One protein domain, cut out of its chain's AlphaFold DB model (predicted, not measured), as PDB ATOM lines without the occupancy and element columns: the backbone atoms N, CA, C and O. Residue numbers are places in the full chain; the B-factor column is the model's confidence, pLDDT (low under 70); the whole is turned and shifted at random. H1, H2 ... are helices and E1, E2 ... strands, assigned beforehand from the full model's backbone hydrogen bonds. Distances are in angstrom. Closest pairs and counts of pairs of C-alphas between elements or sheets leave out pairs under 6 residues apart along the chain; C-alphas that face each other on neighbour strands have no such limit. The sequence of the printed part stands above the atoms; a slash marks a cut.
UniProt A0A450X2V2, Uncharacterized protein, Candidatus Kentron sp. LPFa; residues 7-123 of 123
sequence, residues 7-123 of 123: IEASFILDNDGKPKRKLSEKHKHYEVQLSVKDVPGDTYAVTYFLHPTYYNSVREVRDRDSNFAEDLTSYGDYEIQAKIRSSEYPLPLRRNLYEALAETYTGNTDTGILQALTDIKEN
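Overview. This is residues 7 to 123 of the 123 residues of an uncharacterized protein of Candidatus Kentron sp. LPFa (UniProt A0A450X2V2). Two small antiparallel sheets stand partly face to face as a loose-edged sandwich, and a helical hairpin, H1 and H2, packs across the strands of the sheet E1 E2 E3 E6. The long strand E3 runs through the middle of that sheet, with E1 and E2 on one side of it and E6 on the other; the second sheet has the order E5 E4 E7 E8. The printed part has 117 residues, with eight named strands followed by two named helices, of mixed class. It is compact, with a radius of gyration of the C-alphas of 14.4 A and spans of 43 by 30 by 23 A.

Along the chain. E1, residues 7 to 11, begins at C-alpha 7 (47.987, 42.462, -39.177). E2 is residues 21 to 23, and E3, residues 28 to 37, is 27.8 A long. E4 is residues 45 to 49, E5 residues 58 to 61 and E6 residues 70 to 74. E7, residues 79 to 85, is 19.5 A long, and E8, residues 91 to 96, is 17.1 A long. H1 is residues 97 to 104. H2, residues 111 to 122, is 16.3 A long and ends at C-alpha 122 (45.067, 21.677, -39.596).

Arrangement. The branched, strongly twisted sheet has staggered pairing on E3. E1 and E3 are antiparallel, with N 10 and O 33 3.0 A apart; E2 and E3 form a hairpin, with N 22 and O 29 at 2.8 A; E3 and E6 are antiparallel, with N 32 and O 72 at 2.8 A. In the other sheet the neighbour strands are antiparallel, with these backbone atoms within hydrogen-bond range: N 48 and O 59 at 2.8 A in the hairpin E4 and E5, N 83 and O 47 at 2.8 A between E7 and E4, and N 82 and O 93 at 2.9 A in the hairpin E7 and E8. The two sheets make a sandwich, two sheets face to face: the parts of them that face each other are 9.6 A centre to centre, and the strands of the one stand at 28 degrees to those of the other. H1 is on the branched sheet at a height of 7.5 A and runs across the strands; the closest C-alphas of E1 and H1, Ala 9 and Leu 101, are 5.1 A apart. H1 only grazes the other sheet. H2 is on the branched sheet too, at 9.3 A, across the strands. H1 and H2 touch at a shallow tilt of 30 degrees, opposite ways, through residues 117 to 121 of H2; Tyr 98 and Lys 121 have the closest C-alphas, 5.9 A. In both helices every O i to N i+4 pair is within hydrogen-bond range.

Size, cuts and confidence. The C-alphas farthest apart, Glu 25 and Glu 88, are 46.0 A apart. The printed part has no cut, and no link is long. Mean pLDDT of the printed part is 93.4, and no printed residue is under 70.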
ATOM      1  N   ILE A   7      49.299  43.090 -39.356       96.75
ATOM      2  CA  ILE A   7      47.987  42.462 -39.177       96.75
ATOM      3  C   ILE A   7      48.013  41.679 -37.864       96.75
ATOM      4  O   ILE A   7      48.922  40.872 -37.645       96.75
ATOM      5  N   GLU A   8      46.994  41.890 -37.040       97.25
ATOM      6  CA  GLU A   8      46.704  41.086 -35.855       97.25
ATOM      7  C   GLU A   8      45.393  40.321 -36.042       97.25
ATOM      8  O   GLU A   8      44.524  40.707 -36.830       97.25
ATOM      9  N   ALA A   9      45.274  39.206 -35.324       97.88
ATOM     10  CA  ALA A   9      44.065  38.403 -35.288       97.88
ATOM     11  C   ALA A   9      43.826  37.883 -33.871       97.88
ATOM     12  O   ALA A   9      44.757  37.444 -33.194       97.88
ATOM     13  N   SER A  10      42.569  37.877 -33.443       98.00
ATOM     14  CA  SER A  10      42.141  37.317 -32.159       98.00
ATOM     15  C   SER A  10      40.825  36.567 -32.307       98.00
ATOM     16  O   SER A  10      39.993  36.935 -33.135       98.00
ATOM     17  N   PHE A  11      40.595  35.547 -31.486       98.06
ATOM     18  CA  PHE A  11      39.272  34.941 -31.371       98.06
ATOM     19  C   PHE A  11      38.321  35.885 -30.643       98.06
ATOM     20  O   PHE A  11      38.669  36.457 -29.607       98.06
ATOM     21  N   ILE A  12      37.089  35.979 -31.132       97.81
ATOM     22  CA  ILE A  12      36.007  36.588 -30.363       97.81
ATOM     23  C   ILE A  12      35.604  35.578 -29.289       97.81
ATOM     24  O   ILE A  12      35.167  34.468 -29.601       97.81
ATOM     25  N   LEU A  13      35.782  35.945 -28.023       96.56
ATOM     26  CA  LEU A  13      35.517  35.064 -26.888       96.56
ATOM     27  C   LEU A  13      34.071  35.215 -26.385       96.56
ATOM     28  O   LEU A  13      33.445  36.268 -26.534       96.56
ATOM     29  N   ASP A  14      33.517  34.145 -25.826       94.94
ATOM     30  CA  ASP A  14      32.258  34.162 -25.082       94.94
ATOM     31  C   ASP A  14      32.464  34.629 -23.627       94.94
ATOM     32  O   ASP A  14      33.567  34.984 -23.211       94.94
ATOM     33  N   ASN A  15      31.381  34.650 -22.844       94.31
ATOM     34  CA  ASN A  15      31.420  35.088 -21.444       94.31
ATOM     35  C   ASN A  15      32.269  34.172 -20.542       94.31
ATOM     36  O   ASN A  15      32.666  34.602 -19.462       94.31
ATOM     37  N   ASP A  16      32.552  32.942 -20.981       92.56
ATOM     38  CA  ASP A  16      33.407  31.981 -20.279       92.56
ATOM     39  C   ASP A  16      34.874  32.074 -20.744       92.56
ATOM     40  O   ASP A  16      35.706  31.264 -20.335       92.56
ATOM     41  N   GLY A  17      35.201  33.036 -21.617       92.69
ATOM     42  CA  GLY A  17      36.540  33.218 -22.174       92.69
ATOM     43  C   GLY A  17      36.901  32.220 -23.277       92.69
ATOM     44  O   GLY A  17      38.071  32.122 -23.643       92.69
ATOM     45  N   LYS A  18      35.930  31.484 -23.830       95.00
ATOM     46  CA  LYS A  18      36.175  30.481 -24.877       95.00
ATOM     47  C   LYS A  18      35.927  31.059 -26.267       95.00
ATOM     48  O   LYS A  18      35.011  31.863 -26.432       95.00
ATOM     49  N   PRO A  19      36.667  30.625 -27.303       96.69
ATOM     50  CA  PRO A  19      36.399  31.045 -28.675       96.69
ATOM     51  C   PRO A  19      34.955  30.750 -29.098       96.69
ATOM     52  O   PRO A  19      34.492  29.600 -29.034       96.69
ATOM     53  N   LYS A  20      34.248  31.782 -29.570       96.94
ATOM     54  CA  LYS A  20      32.922  31.637 -30.169       96.94
ATOM     55  C   LYS A  20      33.021  30.817 -31.444       96.94
ATOM     56  O   LYS A  20      33.939  30.969 -32.252       96.94
ATOM     57  N   ARG A  21      32.047  29.926 -31.620       93.12
ATOM     58  CA  ARG A  21      32.019  28.942 -32.702       93.12
ATOM     59  C   ARG A  21      30.667  28.937 -33.389       93.12
ATOM     60  O   ARG A  21      29.633  28.970 -32.725       93.12
ATOM     61  N   LYS A  22      30.682  28.794 -34.712       89.81
ATOM     62  CA  LYS A  22      29.511  28.470 -35.529       89.81
ATOM     63  C   LYS A  22      29.725  27.100 -36.153       89.81
ATOM     64  O   LYS A  22      30.697  26.873 -36.872       89.81
ATOM     65  N   LEU A  23      28.825  26.173 -35.846       81.00
ATOM     66  CA  LEU A  23      28.822  24.853 -36.462       81.00
ATOM     67  C   LEU A  23      28.184  24.967 -37.848       81.00
ATOM     68  O   LEU A  23      27.037  25.396 -37.962       81.00
ATOM     69  N   SER A  24      28.927  24.589 -38.886       77.94
ATOM     70  CA  SER A  24      28.348  24.215 -40.177       77.94
ATOM     71  C   SER A  24      28.298  22.689 -40.275       77.94
ATOM     72  O   SER A  24      28.938  21.991 -39.488       77.94
ATOM     73  N   GLU A  25      27.546  22.146 -41.234       73.25
ATOM     74  CA  GLU A  25      27.380  20.691 -41.400       73.25
ATOM     75  C   GLU A  25      28.706  19.928 -41.590       73.25
ATOM     76  O   GLU A  25      28.746  18.718 -41.382       73.25
ATOM     77  N   LYS A  26      29.786  20.616 -41.992       79.25
ATOM     78  CA  LYS A  26      31.080  20.001 -42.338       79.25
ATOM     79  C   LYS A  26      32.274  20.552 -41.567       79.25
ATOM     80  O   LYS A  26      33.242  19.822 -41.385       79.25
ATOM     81  N   HIS A  27      32.221  21.806 -41.116       83.44
ATOM     82  CA  HIS A  27      33.357  22.460 -40.473       83.44
ATOM     83  C   HIS A  27      32.932  23.245 -39.236       83.44
ATOM     84  O   HIS A  27      31.844  23.823 -39.155       83.44
ATOM     85  N   LYS A  28      33.832  23.295 -38.256       89.62
ATOM     86  CA  LYS A  28      33.704  24.174 -37.101       89.62
ATOM     87  C   LYS A  28      34.346  25.511 -37.457       89.62
ATOM     88  O   LYS A  28      35.558  25.587 -37.612       89.62
ATOM     89  N   HIS A  29      33.534  26.553 -37.585       93.88
ATOM     90  CA  HIS A  29      34.028  27.902 -37.829       93.88
ATOM     91  C   HIS A  29      34.200  28.637 -36.503       93.88
ATOM     92  O   HIS A  29      33.329  28.569 -35.636       93.88
ATOM     93  N   TYR A  30      35.293  29.371 -36.366       96.44
ATOM     94  CA  TYR A  30      35.593  30.252 -35.249       96.44
ATOM     95  C   TYR A  30      35.314  31.697 -35.633       96.44
ATOM     96  O   TYR A  30      35.636  32.107 -36.748       96.44
ATOM     97  N   GLU A  31      34.723  32.464 -34.719       97.44
ATOM     98  CA  GLU A  31      34.634  33.915 -34.873       97.44
ATOM     99  C   GLU A  31      35.997  34.543 -34.564       97.44
ATOM    100  O   GLU A  31      36.580  34.316 -33.501       97.44
ATOM    101  N   VAL A  32      36.509  35.314 -35.517       97.50
ATOM    102  CA  VAL A  32      37.819  35.959 -35.484       97.50
ATOM    103  C   VAL A  32      37.627  37.443 -35.746       97.50
ATOM    104  O   VAL A  32      36.878  37.820 -36.641       97.50
ATOM    105  N   GLN A  33      38.348  38.266 -35.001       98.06
ATOM    106  CA  GLN A  33      38.507  39.682 -35.277       98.06
ATOM    107  C   GLN A  33      39.900  39.916 -35.858       98.06
ATOM    108  O   GLN A  33      40.899  39.507 -35.259       98.06
ATOM    109  N   LEU A  34      39.957  40.544 -37.027       97.81
ATOM    110  CA  LEU A  34      41.181  41.090 -37.601       97.81
ATOM    111  C   LEU A  34      41.324  42.546 -37.187       97.81
ATOM    112  O   LEU A  34      40.324  43.241 -37.078       97.81
ATOM    113  N   SER A  35      42.553  43.017 -37.032       97.50
ATOM    114  CA  SER A  35      42.871  44.435 -36.838       97.50
ATOM    115  C   SER A  35      44.259  44.734 -37.409       97.50
ATOM    116  O   SER A  35      44.944  43.836 -37.919       97.50
ATOM    117  N   VAL A  36      44.672  46.002 -37.408       95.94
ATOM    118  CA  VAL A  36      46.040  46.384 -37.786       95.94
ATOM    119  C   VAL A  36      46.651  47.239 -36.684       95.94
ATOM    120  O   VAL A  36      46.138  48.316 -36.380       95.94
ATOM    121  N   LYS A  37      47.770  46.784 -36.116       94.12
ATOM    122  CA  LYS A  37      48.564  47.575 -35.170       94.12
ATOM    123  C   LYS A  37      49.547  48.487 -35.888       94.12
ATOM    124  O   LYS A  37      49.898  48.258 -37.048       94.12
ATOM    125  N   ASP A  38      50.002  49.509 -35.170       92.88
ATOM    126  CA  ASP A  38      51.082  50.412 -35.583       92.88
ATOM    127  C   ASP A  38      50.835  51.119 -36.923       92.88
ATOM    128  O   ASP A  38      51.760  51.462 -37.658       92.88
ATOM    129  N   VAL A  39      49.562  51.353 -37.244       92.00
ATOM    130  CA  VAL A  39      49.143  52.073 -38.450       92.00
ATOM    131  C   VAL A  39      49.631  53.530 -38.437       92.00
ATOM    132  O   VAL A  39      49.605  54.186 -37.390       92.00
ATOM    133  N   PRO A  40      50.023  54.091 -39.596       91.62
ATOM    134  CA  PRO A  40      50.399  55.496 -39.704       91.62
ATOM    135  C   PRO A  40      49.343  56.470 -39.157       91.62
ATOM    136  O   PRO A  40      48.130  56.243 -39.248       91.62
ATOM    137  N   GLY A  41      49.814  57.601 -38.626       90.81
ATOM    138  CA  GLY A  41      49.004  58.678 -38.039       90.81
ATOM    139  C   GLY A  41      47.933  59.256 -38.974       90.81
ATOM    140  O   GLY A  41      46.909  59.745 -38.520       90.81
ATOM    141  N   ASP A  42      48.118  59.131 -40.276       92.25
ATOM    142  CA  ASP A  42      47.265  59.638 -41.351       92.25
ATOM    143  C   ASP A  42      46.425  58.538 -42.032       92.25
ATOM    144  O   ASP A  42      45.782  58.779 -43.055       92.25
ATOM    145  N   THR A  43      46.414  57.321 -41.477       94.38
ATOM    146  CA  THR A  43      45.586  56.219 -41.988       94.38
ATOM    147  C   THR A  43      44.103  56.549 -41.853       94.38
ATOM    148  O   THR A  43      43.630  56.883 -40.764       94.38
ATOM    149  N   TYR A  44      43.362  56.407 -42.953       94.62
ATOM    150  CA  TYR A  44      41.918  56.659 -43.009       94.62
ATOM    151  C   TYR A  44      41.094  55.423 -43.389       94.62
ATOM    152  O   TYR A  44      39.872  55.443 -43.252       94.62
ATOM    153  N   ALA A  45      41.729  54.358 -43.889       96.56
ATOM    154  CA  ALA A  45      41.059  53.087 -44.143       96.56
ATOM    155  C   ALA A  45      42.041  51.911 -44.217       96.56
ATOM    156  O   ALA A  45      43.196  52.077 -44.610       96.56
ATOM    157  N   VAL A  46      41.538  50.708 -43.953       97.38
ATOM    158  CA  VAL A  46      42.205  49.434 -44.246       97.38
ATOM    159  C   VAL A  46      41.286  48.607 -45.136       97.38
ATOM    160  O   VAL A  46      40.102  48.457 -44.854       97.38
ATOM    161  N   THR A  47      41.811  48.081 -46.243       97.50
ATOM    162  CA  THR A  47      41.094  47.107 -47.075       97.50
ATOM    163  C   THR A  47      41.662  45.713 -46.836       97.50
ATOM    164  O   THR A  47      42.809  45.467 -47.201       97.50
ATOM    165  N   TYR A  48      40.870  44.809 -46.272       96.88
ATOM    166  CA  TYR A  48      41.190  43.391 -46.152       96.88
ATOM    167  C   TYR A  48      40.799  42.642 -47.427       96.88
ATOM    168  O   TYR A  48      39.691  42.799 -47.939       96.88
ATOM    169  N   PHE A  49      41.710  41.805 -47.916       95.19
ATOM    170  CA  PHE A  49      41.492  40.850 -48.995       95.19
ATOM    171  C   PHE A  49      41.573  39.451 -48.386       95.19
ATOM    172  O   PHE A  49      42.646  38.961 -48.031       95.19
ATOM    173  N   LEU A  50      40.403  38.857 -48.203       93.50
ATOM    174  CA  LEU A  50      40.182  37.532 -47.647       93.50
ATOM    175  C   LEU A  50      40.199  36.478 -48.760       93.50
ATOM    176  O   LEU A  50      40.199  36.791 -49.953       93.50
ATOM    177  N   HIS A  51      40.149  35.208 -48.362       89.62
ATOM    178  CA  HIS A  51      40.078  34.103 -49.307       89.62
ATOM    179  C   HIS A  51      38.847  34.224 -50.249       89.62
ATOM    180  O   HIS A  51      37.769  34.630 -49.802       89.62
ATOM    181  N   PRO A  52      38.938  33.845 -51.542       88.00
ATOM    182  CA  PRO A  52      37.834  33.999 -52.502       88.00
ATOM    183  C   PRO A  52      36.548  33.225 -52.175       88.00
ATOM    184  O   PRO A  52      35.508  33.499 -52.764       88.00
ATOM    185  N   THR A  53      36.599  32.257 -51.256       87.00
ATOM    186  CA  THR A  53      35.415  31.503 -50.803       87.00
ATOM    187  C   THR A  53      34.474  32.328 -49.924       87.00
ATOM    188  O   THR A  53      33.331  31.926 -49.714       87.00
ATOM    189  N   TYR A  54      34.918  33.478 -49.409       85.38
ATOM    190  CA  TYR A  54      34.054  34.397 -48.674       85.38
ATOM    191  C   TYR A  54      33.100  35.118 -49.636       85.38
ATOM    192  O   TYR A  54      33.537  35.677 -50.637       85.38
ATOM    193  N   TYR A  55      31.808  35.192 -49.280       83.94
ATOM    194  CA  TYR A  55      30.791  35.917 -50.063       83.94
ATOM    195  C   TYR A  55      31.186  37.378 -50.340       83.94
ATOM    196  O   TYR A  55      30.980  37.886 -51.438       83.94
ATOM    197  N   ASN A  56      31.791  38.033 -49.346       88.31
ATOM    198  CA  ASN A  56      32.402  39.347 -49.484       88.31
ATOM    199  C   ASN A  56      33.881  39.258 -49.086       88.31
ATOM    200  O   ASN A  56      34.231  39.436 -47.914       88.31
ATOM    201  N   SER A  57      34.723  38.882 -50.049       92.75
ATOM    202  CA  SER A  57      36.157  38.642 -49.850       92.75
ATOM    203  C   SER A  57      36.996  39.921 -49.820       92.75
ATOM    204  O   SER A  57      38.148  39.868 -49.410       92.75
ATOM    205  N   VAL A  58      36.442  41.078 -50.196       95.88
ATOM    206  CA  VAL A  58      37.133  42.373 -50.125       95.88
ATOM    207  C   VAL A  58      36.340  43.309 -49.226       95.88
ATOM    208  O   VAL A  58      35.211  43.670 -49.547       95.88
ATOM    209  N   ARG A  59      36.921  43.709 -48.095       96.25
ATOM    210  CA  ARG A  59      36.227  44.501 -47.071       96.25
ATOM    211  C   ARG A  59      37.040  45.728 -46.708       96.25
ATOM    212  O   ARG A  59      38.234  45.621 -46.464       96.25
ATOM    213  N   GLU A  60      36.411  46.896 -46.706       97.19
ATOM    214  CA  GLU A  60      37.049  48.151 -46.304       97.19
ATOM    215  C   GLU A  60      36.511  48.595 -44.947       97.19
ATOM    216  O   GLU A  60      35.305  48.773 -44.792       97.19
ATOM    217  N   VAL A  61      37.420  48.837 -44.005       97.31
ATOM    218  CA  VAL A  61      37.124  49.384 -42.683       97.31
ATOM    219  C   VAL A  61      37.704  50.789 -42.587       97.31
ATOM    220  O   VAL A  61      38.839  51.036 -42.993       97.31
ATOM    221  N   ARG A  62      36.912  51.724 -42.058       97.12
ATOM    222  CA  ARG A  62      37.290  53.137 -41.856       97.12
ATOM    223  C   ARG A  62      37.293  53.560 -40.390       97.12
ATOM    224  O   ARG A  62      37.635  54.697 -40.088       97.12
ATOM    225  N   ASP A  63      36.886  52.659 -39.505       96.06
ATOM    226  CA  ASP A  63      36.841  52.913 -38.077       96.06
ATOM    227  C   ASP A  63      38.244  52.802 -37.478       96.06
ATOM    228  O   ASP A  63      38.792  51.717 -37.307       96.06
ATOM    229  N   ARG A  64      38.845  53.953 -37.193       93.38
ATOM    230  CA  ARG A  64      40.176  54.019 -36.603       93.38
ATOM    231  C   ARG A  64      40.168  53.685 -35.114       93.38
ATOM    232  O   ARG A  64      41.168  53.169 -34.622       93.38
ATOM    233  N   ASP A  65      39.072  53.969 -34.415       93.50
ATOM    234  CA  ASP A  65      39.000  53.839 -32.957       93.50
ATOM    235  C   ASP A  65      39.041  52.366 -32.524       93.50
ATOM    236  O   ASP A  65      39.513  52.047 -31.434       93.50
ATOM    237  N   SER A  66      38.632  51.455 -33.411       93.06
ATOM    238  CA  SER A  66      38.762  50.003 -33.254       93.06
ATOM    239  C   SER A  66      40.038  49.410 -33.869       93.06
ATOM    240  O   SER A  66      40.125  48.198 -34.038       93.06
ATOM    241  N   ASN A  67      41.041  50.225 -34.222       94.94
ATOM    242  CA  ASN A  67      42.222  49.792 -34.990       94.94
ATOM    243  C   ASN A  67      41.856  49.132 -36.330       94.94
ATOM    244  O   ASN A  67      42.503  48.175 -36.766       94.94
ATOM    245  N   PHE A  68      40.816  49.660 -36.982       97.06
ATOM    246  CA  PHE A  68      40.281  49.143 -38.236       97.06
ATOM    247  C   PHE A  68      39.825  47.686 -38.132       97.06
ATOM    248  O   PHE A  68      40.069  46.903 -39.047       97.06
ATOM    249  N   ALA A  69      39.172  47.331 -37.021       97.50
ATOM    250  CA  ALA A  69      38.768  45.959 -36.767       97.50
ATOM    251  C   ALA A  69      37.706  45.450 -37.754       97.50
ATOM    252  O   ALA A  69      36.780  46.171 -38.126       97.50
ATOM    253  N   GLU A  70      37.820  44.178 -38.137       97.06
ATOM    254  CA  GLU A  70      36.849  43.467 -38.970       97.06
ATOM    255  C   GLU A  70      36.575  42.077 -38.398       97.06
ATOM    256  O   GLU A  70      37.489  41.265 -38.235       97.06
ATOM    257  N   ASP A  71      35.298  41.772 -38.177       96.56
ATOM    258  CA  ASP A  71      34.867  40.470 -37.682       96.56
ATOM    259  C   ASP A  71      34.557  39.505 -38.842       96.56
ATOM    260  O   ASP A  71      33.868  39.815 -39.822       96.56
ATOM    261  N   LEU A  72      35.042  38.273 -38.725       94.75
ATOM    262  CA  LEU A  72      34.826  37.213 -39.701       94.75
ATOM    263  C   LEU A  72      34.727  35.842 -39.037       94.75
ATOM    264  O   LEU A  72      34.915  35.678 -37.835       94.75
ATOM    265  N   THR A  73      34.412  34.832 -39.840       94.19
ATOM    266  CA  THR A  73      34.410  33.438 -39.402       94.19
ATOM    267  C   THR A  73      35.365  32.622 -40.248       94.19
ATOM    268  O   THR A  73      35.156  32.556 -41.458       94.19
ATOM    269  N   SER A  74      36.324  31.941 -39.626       94.31
ATOM    270  CA  SER A  74      37.242  31.034 -40.324       94.31
ATOM    271  C   SER A  74      37.200  29.628 -39.743       94.31
ATOM    272  O   SER A  74      36.988  29.456 -38.547       94.31
ATOM    273  N   TYR A  75      37.397  28.619 -40.588       92.94
ATOM    274  CA  TYR A  75      37.564  27.226 -40.162       92.94
ATOM    275  C   TYR A  75      38.989  26.698 -40.374       92.94
ATOM    276  O   TYR A  75      39.292  25.629 -39.863       92.94
ATOM    277  N   GLY A  76      39.828  27.423 -41.119       94.38
ATOM    278  CA  GLY A  76      41.163  26.984 -41.521       94.38
ATOM    279  C   GLY A  76      42.117  28.153 -41.728       94.38
ATOM    280  O   GLY A  76      41.718  29.323 -41.612       94.38
ATOM    281  N   ASP A  77      43.373  27.833 -42.007       96.19
ATOM    282  CA  ASP A  77      44.426  28.816 -42.225       96.19
ATOM    283  C   ASP A  77      44.413  29.330 -43.668       96.19
ATOM    284  O   ASP A  77      44.085  28.627 -44.623       96.19
ATOM    285  N   TYR A  78      44.749  30.604 -43.834       94.69
ATOM    286  CA  TYR A  78      44.904  31.234 -45.138       94.69
ATOM    287  C   TYR A  78      45.724  32.516 -45.012       94.69
ATOM    288  O   TYR A  78      45.790  33.143 -43.951       94.69
ATOM    289  N   GLU A  79      46.311  32.946 -46.128       95.56
ATOM    290  CA  GLU A  79      46.982  34.240 -46.194       95.56
ATOM    291  C   GLU A  79      45.944  35.370 -46.187       95.56
ATOM    292  O   GLU A  79      45.137  35.521 -47.108       95.56
ATOM    293  N   ILE A  80      45.989  36.196 -45.149       94.88
ATOM    294  CA  ILE A  80      45.267  37.457 -45.064       94.88
ATOM    295  C   ILE A  80      46.130  38.522 -45.723       94.88
ATOM    296  O   ILE A  80      47.302  38.687 -45.373       94.88
ATOM    297  N   GLN A  81      45.543  39.303 -46.625       96.56
ATOM    298  CA  GLN A  81      46.188  40.507 -47.133       96.56
ATOM    299  C   GLN A  81      45.417  41.737 -46.666       96.56
ATOM    300  O   GLN A  81      44.188  41.745 -46.649       96.56
ATOM    301  N   ALA A  82      46.132  42.795 -46.311       96.69
ATOM    302  CA  ALA A  82      45.539  44.080 -45.978       96.69
ATOM    303  C   ALA A  82      46.243  45.192 -46.752       96.69
ATOM    304  O   ALA A  82      47.445  45.137 -47.000       96.69
ATOM    305  N   LYS A  83      45.498  46.219 -47.144       96.25
ATOM    306  CA  LYS A  83      46.040  47.436 -47.745       96.25
ATOM    307  C   LYS A  83      45.659  48.614 -46.870       96.25
ATOM    308  O   LYS A  83      44.492  49.001 -46.836       96.25
ATOM    309  N   ILE A  84      46.650  49.186 -46.200       95.25
ATOM    310  CA  ILE A  84      46.498  50.440 -45.464       95.25
ATOM    311  C   ILE A  84      46.354  51.565 -46.487       95.25
ATOM    312  O   ILE A  84      47.116  51.624 -47.453       95.25
ATOM    313  N   ARG A  85      45.373  52.446 -46.294       93.44
ATOM    314  CA  ARG A  85      45.197  53.676 -47.065       93.44
ATOM    315  C   ARG A  85      45.530  54.866 -46.173       93.44
ATOM    316  O   ARG A  85      44.816  55.149 -45.211       93.44
ATOM    317  N   SER A  86      46.622  55.533 -46.514       90.38
ATOM    318  CA  SER A  86      47.107  56.749 -45.871       90.38
ATOM    319  C   SER A  86      47.376  57.822 -46.932       90.38
ATOM    320  O   SER A  86      47.233  57.566 -48.132       90.38
ATOM    321  N   SER A  87      47.694  59.039 -46.499       85.62
ATOM    322  CA  SER A  87      47.956  60.169 -47.393       85.62
ATOM    323  C   SER A  87      49.301  60.061 -48.113       85.62
ATOM    324  O   SER A  87      49.433  60.570 -49.224       85.62
ATOM    325  N   GLU A  88      50.272  59.369 -47.512       79.00
ATOM    326  CA  GLU A  88      51.596  59.187 -48.102       79.00
ATOM    327  C   GLU A  88      51.585  58.092 -49.174       79.00
ATOM    328  O   GLU A  88      51.759  58.400 -50.351       79.00
ATOM    329  N   TYR A  89      51.343  56.827 -48.807       71.88
ATOM    330  CA  TYR A  89      51.323  55.706 -49.754       71.88
ATOM    331  C   TYR A  89      50.524  54.517 -49.213       71.88
ATOM    332  O   TYR A  89      50.550  54.246 -48.014       71.88
ATOM    333  N   PRO A  90      49.865  53.732 -50.084       79.25
ATOM    334  CA  PRO A  90      49.261  52.492 -49.642       79.25
ATOM    335  C   PRO A  90      50.327  51.470 -49.231       79.25
ATOM    336  O   PRO A  90      51.213  51.149 -50.024       79.25
ATOM    337  N   LEU A  91      50.194  50.900 -48.034       82.38
ATOM    338  CA  LEU A  91      51.096  49.862 -47.529       82.38
ATOM    339  C   LEU A  91      50.411  48.491 -47.612       82.38
ATOM    340  O   LEU A  91      49.397  48.284 -46.935       82.38
ATOM    341  N   PRO A  92      50.907  47.561 -48.452       92.44
ATOM    342  CA  PRO A  92      50.418  46.193 -48.460       92.44
ATOM    343  C   PRO A  92      51.006  45.416 -47.278       92.44
ATOM    344  O   PRO A  92      52.216  45.416 -47.061       92.44
ATOM    345  N   LEU A  93      50.146  44.713 -46.554       94.88
ATOM    346  CA  LEU A  93      50.488  43.775 -45.495       94.88
ATOM    347  C   LEU A  93      50.003  42.382 -45.886       94.88
ATOM    348  O   LEU A  93      48.961  42.244 -46.533       94.88
ATOM    349  N   ARG A  94      50.743  41.354 -45.477       95.62
ATOM    350  CA  ARG A  94      50.358  39.949 -45.646       95.62
ATOM    351  C   ARG A  94      50.742  39.154 -44.417       95.62
ATOM    352  O   ARG A  94      51.803  39.405 -43.847       95.62
ATOM    353  N   ARG A  95      49.884  38.216 -44.024       95.25
ATOM    354  CA  ARG A  95      50.131  37.333 -42.886       95.25
ATOM    355  C   ARG A  95      49.225  36.107 -42.933       95.25
ATOM    356  O   ARG A  95      48.065  36.244 -43.304       95.25
ATOM    357  N   ASN A  96      49.715  34.940 -42.517       96.56
ATOM    358  CA  ASN A  96      48.843  33.782 -42.317       96.56
ATOM    359  C   ASN A  96      47.962  33.988 -41.079       96.56
ATOM    360  O   ASN A  96      48.431  34.495 -40.053       96.56
ATOM    361  N   LEU A  97      46.692  33.592 -41.164       96.69
ATOM    362  CA  LEU A  97      45.739  33.721 -40.064       96.69
ATOM    363  C   LEU A  97      46.221  32.974 -38.815       96.69
ATOM    364  O   LEU A  97      46.199  33.538 -37.720       96.69
ATOM    365  N   TYR A  98      46.696  31.738 -38.973       97.44
ATOM    366  CA  TYR A  98      47.232  30.945 -37.871       97.44
ATOM    367  C   TYR A  98      48.400  31.657 -37.185       97.44
ATOM    368  O   TYR A  98      48.427  31.749 -35.963       97.44
ATOM    369  N   GLU A  99      49.349  32.201 -37.948       97.31
ATOM    370  CA  GLU A  99      50.512  32.894 -37.381       97.31
ATOM    371  C   GLU A  99      50.118  34.176 -36.644       97.31
ATOM    372  O   GLU A  99      50.753  34.534 -35.652       97.31
ATOM    373  N   ALA A 100      49.096  34.889 -37.126       97.12
ATOM    374  CA  ALA A 100      48.550  36.059 -36.444       97.12
ATOM    375  C   ALA A 100      47.880  35.673 -35.118       97.12
ATOM    376  O   ALA A 100      48.175  36.271 -34.088       97.12
ATOM    377  N   LEU A 101      47.046  34.629 -35.125       97.75
ATOM    378  CA  LEU A 101      46.394  34.119 -33.916       97.75
ATOM    379  C   LEU A 101      47.414  33.559 -32.913       97.75
ATOM    380  O   LEU A 101      47.335  33.841 -31.719       97.75
ATOM    381  N   ALA A 102      48.386  32.774 -33.379       97.25
ATOM    382  CA  ALA A 102      49.399  32.161 -32.531       97.25
ATOM    383  C   ALA A 102      50.272  33.211 -31.827       97.25
ATOM    384  O   ALA A 102      50.588  33.031 -30.652       97.25
ATOM    385  N   GLU A 103      50.615  34.319 -32.500       96.75
ATOM    386  CA  GLU A 103      51.325  35.434 -31.857       96.75
ATOM    387  C   GLU A 103      50.478  36.037 -30.729       96.75
ATOM    388  O   GLU A 103      50.955  36.101 -29.594       96.75
ATOM    389  N   THR A 104      49.211  36.373 -31.000       96.69
ATOM    390  CA  THR A 104      48.266  36.937 -30.016       96.69
ATOM    391  C   THR A 104      48.130  36.078 -28.758       96.69
ATOM    392  O   THR A 104      48.004  36.602 -27.652       96.69
ATOM    393  N   TYR A 105      48.176  34.753 -28.905       96.44
ATOM    394  CA  TYR A 105      48.002  33.800 -27.806       96.44
ATOM    395  C   TYR A 105      49.312  33.145 -27.346       96.44
ATOM    396  O   TYR A 105      49.286  32.091 -26.706       96.44
ATOM    397  N   THR A 106      50.463  33.758 -27.628       94.56
ATOM    398  CA  THR A 106      51.762  33.244 -27.172       94.56
ATOM    399  C   THR A 106      51.777  33.091 -25.647       94.56
ATOM    400  O   THR A 106      51.533  34.042 -24.909       94.56
ATOM    401  N   GLY A 107      52.070  31.880 -25.162       92.56
ATOM    402  CA  GLY A 107      52.099  31.566 -23.726       92.56
ATOM    403  C   GLY A 107      50.728  31.330 -23.080       92.56
ATOM    404  O   GLY A 107      50.663  31.092 -21.874       92.56
ATOM    405  N   ASN A 108      49.637  31.362 -23.850       93.31
ATOM    406  CA  ASN A 108      48.311  31.011 -23.354       93.31
ATOM    407  C   ASN A 108      48.223  29.497 -23.057       93.31
ATOM    408  O   ASN A 108      48.775  28.677 -23.789       93.31
ATOM    409  N   THR A 109      47.542  29.128 -21.969       92.44
ATOM    410  CA  THR A 109      47.380  27.729 -21.519       92.44
ATOM    411  C   THR A 109      45.927  27.251 -21.537       92.44
ATOM    412  O   THR A 109      45.658  26.101 -21.190       92.44
ATOM    413  N   ASP A 110      44.987  28.102 -21.958       95.31
ATOM    414  CA  ASP A 110      43.582  27.741 -22.093       95.31
ATOM    415  C   ASP A 110      43.408  26.685 -23.187       95.31
ATOM    416  O   ASP A 110      43.756  26.881 -24.355       95.31
ATOM    417  N   THR A 111      42.845  25.541 -22.809       94.81
ATOM    418  CA  THR A 111      42.698  24.401 -23.718       94.81
ATOM    419  C   THR A 111      41.724  24.684 -24.859       94.81
ATOM    420  O   THR A 111      41.878  24.112 -25.936       94.81
ATOM    421  N   GLY A 112      40.750  25.580 -24.668       94.88
ATOM    422  CA  GLY A 112      39.814  25.996 -25.707       94.88
ATOM    423  C   GLY A 112      40.489  26.832 -26.791       94.88
ATOM    424  O   GLY A 112      40.271  26.579 -27.975       94.88
ATOM    425  N   ILE A 113      41.339  27.782 -26.396       96.50
ATOM    426  CA  ILE A 113      42.145  28.594 -27.319       96.50
ATOM    427  C   ILE A 113      43.168  27.723 -28.048       96.50
ATOM    428  O   ILE A 113      43.272  27.798 -29.272       96.50
ATOM    429  N   LEU A 114      43.885  26.855 -27.327       96.31
ATOM    430  CA  LEU A 114      44.867  25.953 -27.934       96.31
ATOM    431  C   LEU A 114      44.217  24.999 -28.944       96.31
ATOM    432  O   LEU A 114      44.746  24.817 -30.038       96.31
ATOM    433  N   GLN A 115      43.040  24.449 -28.628       95.62
ATOM    434  CA  GLN A 115      42.295  23.619 -29.575       95.62
ATOM    435  C   GLN A 115      41.840  24.420 -30.799       95.62
ATOM    436  O   GLN A 115      41.909  23.912 -31.912       95.62
ATOM    437  N   ALA A 116      41.390  25.665 -30.621       95.94
ATOM    438  CA  ALA A 116      40.992  26.516 -31.738       95.94
ATOM    439  C   ALA A 116      42.169  26.840 -32.671       95.94
ATOM    440  O   ALA A 116      42.008  26.803 -33.889       95.94
ATOM    441  N   LEU A 117      43.358  27.099 -32.117       97.12
ATOM    442  CA  LEU A 117      44.584  27.285 -32.898       97.12
ATOM    443  C   LEU A 117      44.941  26.033 -33.704       97.12
ATOM    444  O   LEU A 117      45.268  26.153 -34.883       97.12
ATOM    445  N   THR A 118      44.861  24.848 -33.092       96.19
ATOM    446  CA  THR A 118      45.095  23.576 -33.791       96.19
ATOM    447  C   THR A 118      44.074  23.356 -34.903       96.19
ATOM    448  O   THR A 118      44.472  23.078 -36.030       96.19
ATOM    449  N   ASP A 119      42.782  23.551 -34.621       95.12
ATOM    450  CA  ASP A 119      41.716  23.386 -35.615       95.12
ATOM    451  C   ASP A 119      41.952  24.296 -36.838       95.12
ATOM    452  O   ASP A 119      41.831  23.830 -37.967       95.12
ATOM    453  N   ILE A 120      42.329  25.566 -36.625       96.12
ATOM    454  CA  ILE A 120      42.661  26.501 -37.714       96.12
ATOM    455  C   ILE A 120      43.906  26.045 -38.481       96.12
ATOM    456  O   ILE A 120      43.923  26.126 -39.698       96.12
ATOM    457  N   LYS A 121      44.947  25.566 -37.796       96.25
ATOM    458  CA  LYS A 121      46.207  25.153 -38.432       96.25
ATOM    459  C   LYS A 121      46.061  23.922 -39.331       96.25
ATOM    460  O   LYS A 121      46.803  23.778 -40.298       96.25
ATOM    461  N   GLU A 122      45.196  22.987 -38.947       93.19
ATOM    462  CA  GLU A 122      45.067  21.677 -39.596       93.19
ATOM    463  C   GLU A 122      44.084  21.657 -40.778       93.19
ATOM    464  O   GLU A 122      44.045  20.661 -41.504       93.19
ATOM    465  N   ASN A 123      43.305  22.726 -40.978       85.12
ATOM    466  CA  ASN A 123      42.327  22.871 -42.067       85.12
ATOM    467  C   ASN A 123      42.750  23.938 -43.077       85.12
ATOM    468  O   ASN A 123      42.435  23.734 -44.270       85.12
TER     469      ASN A 123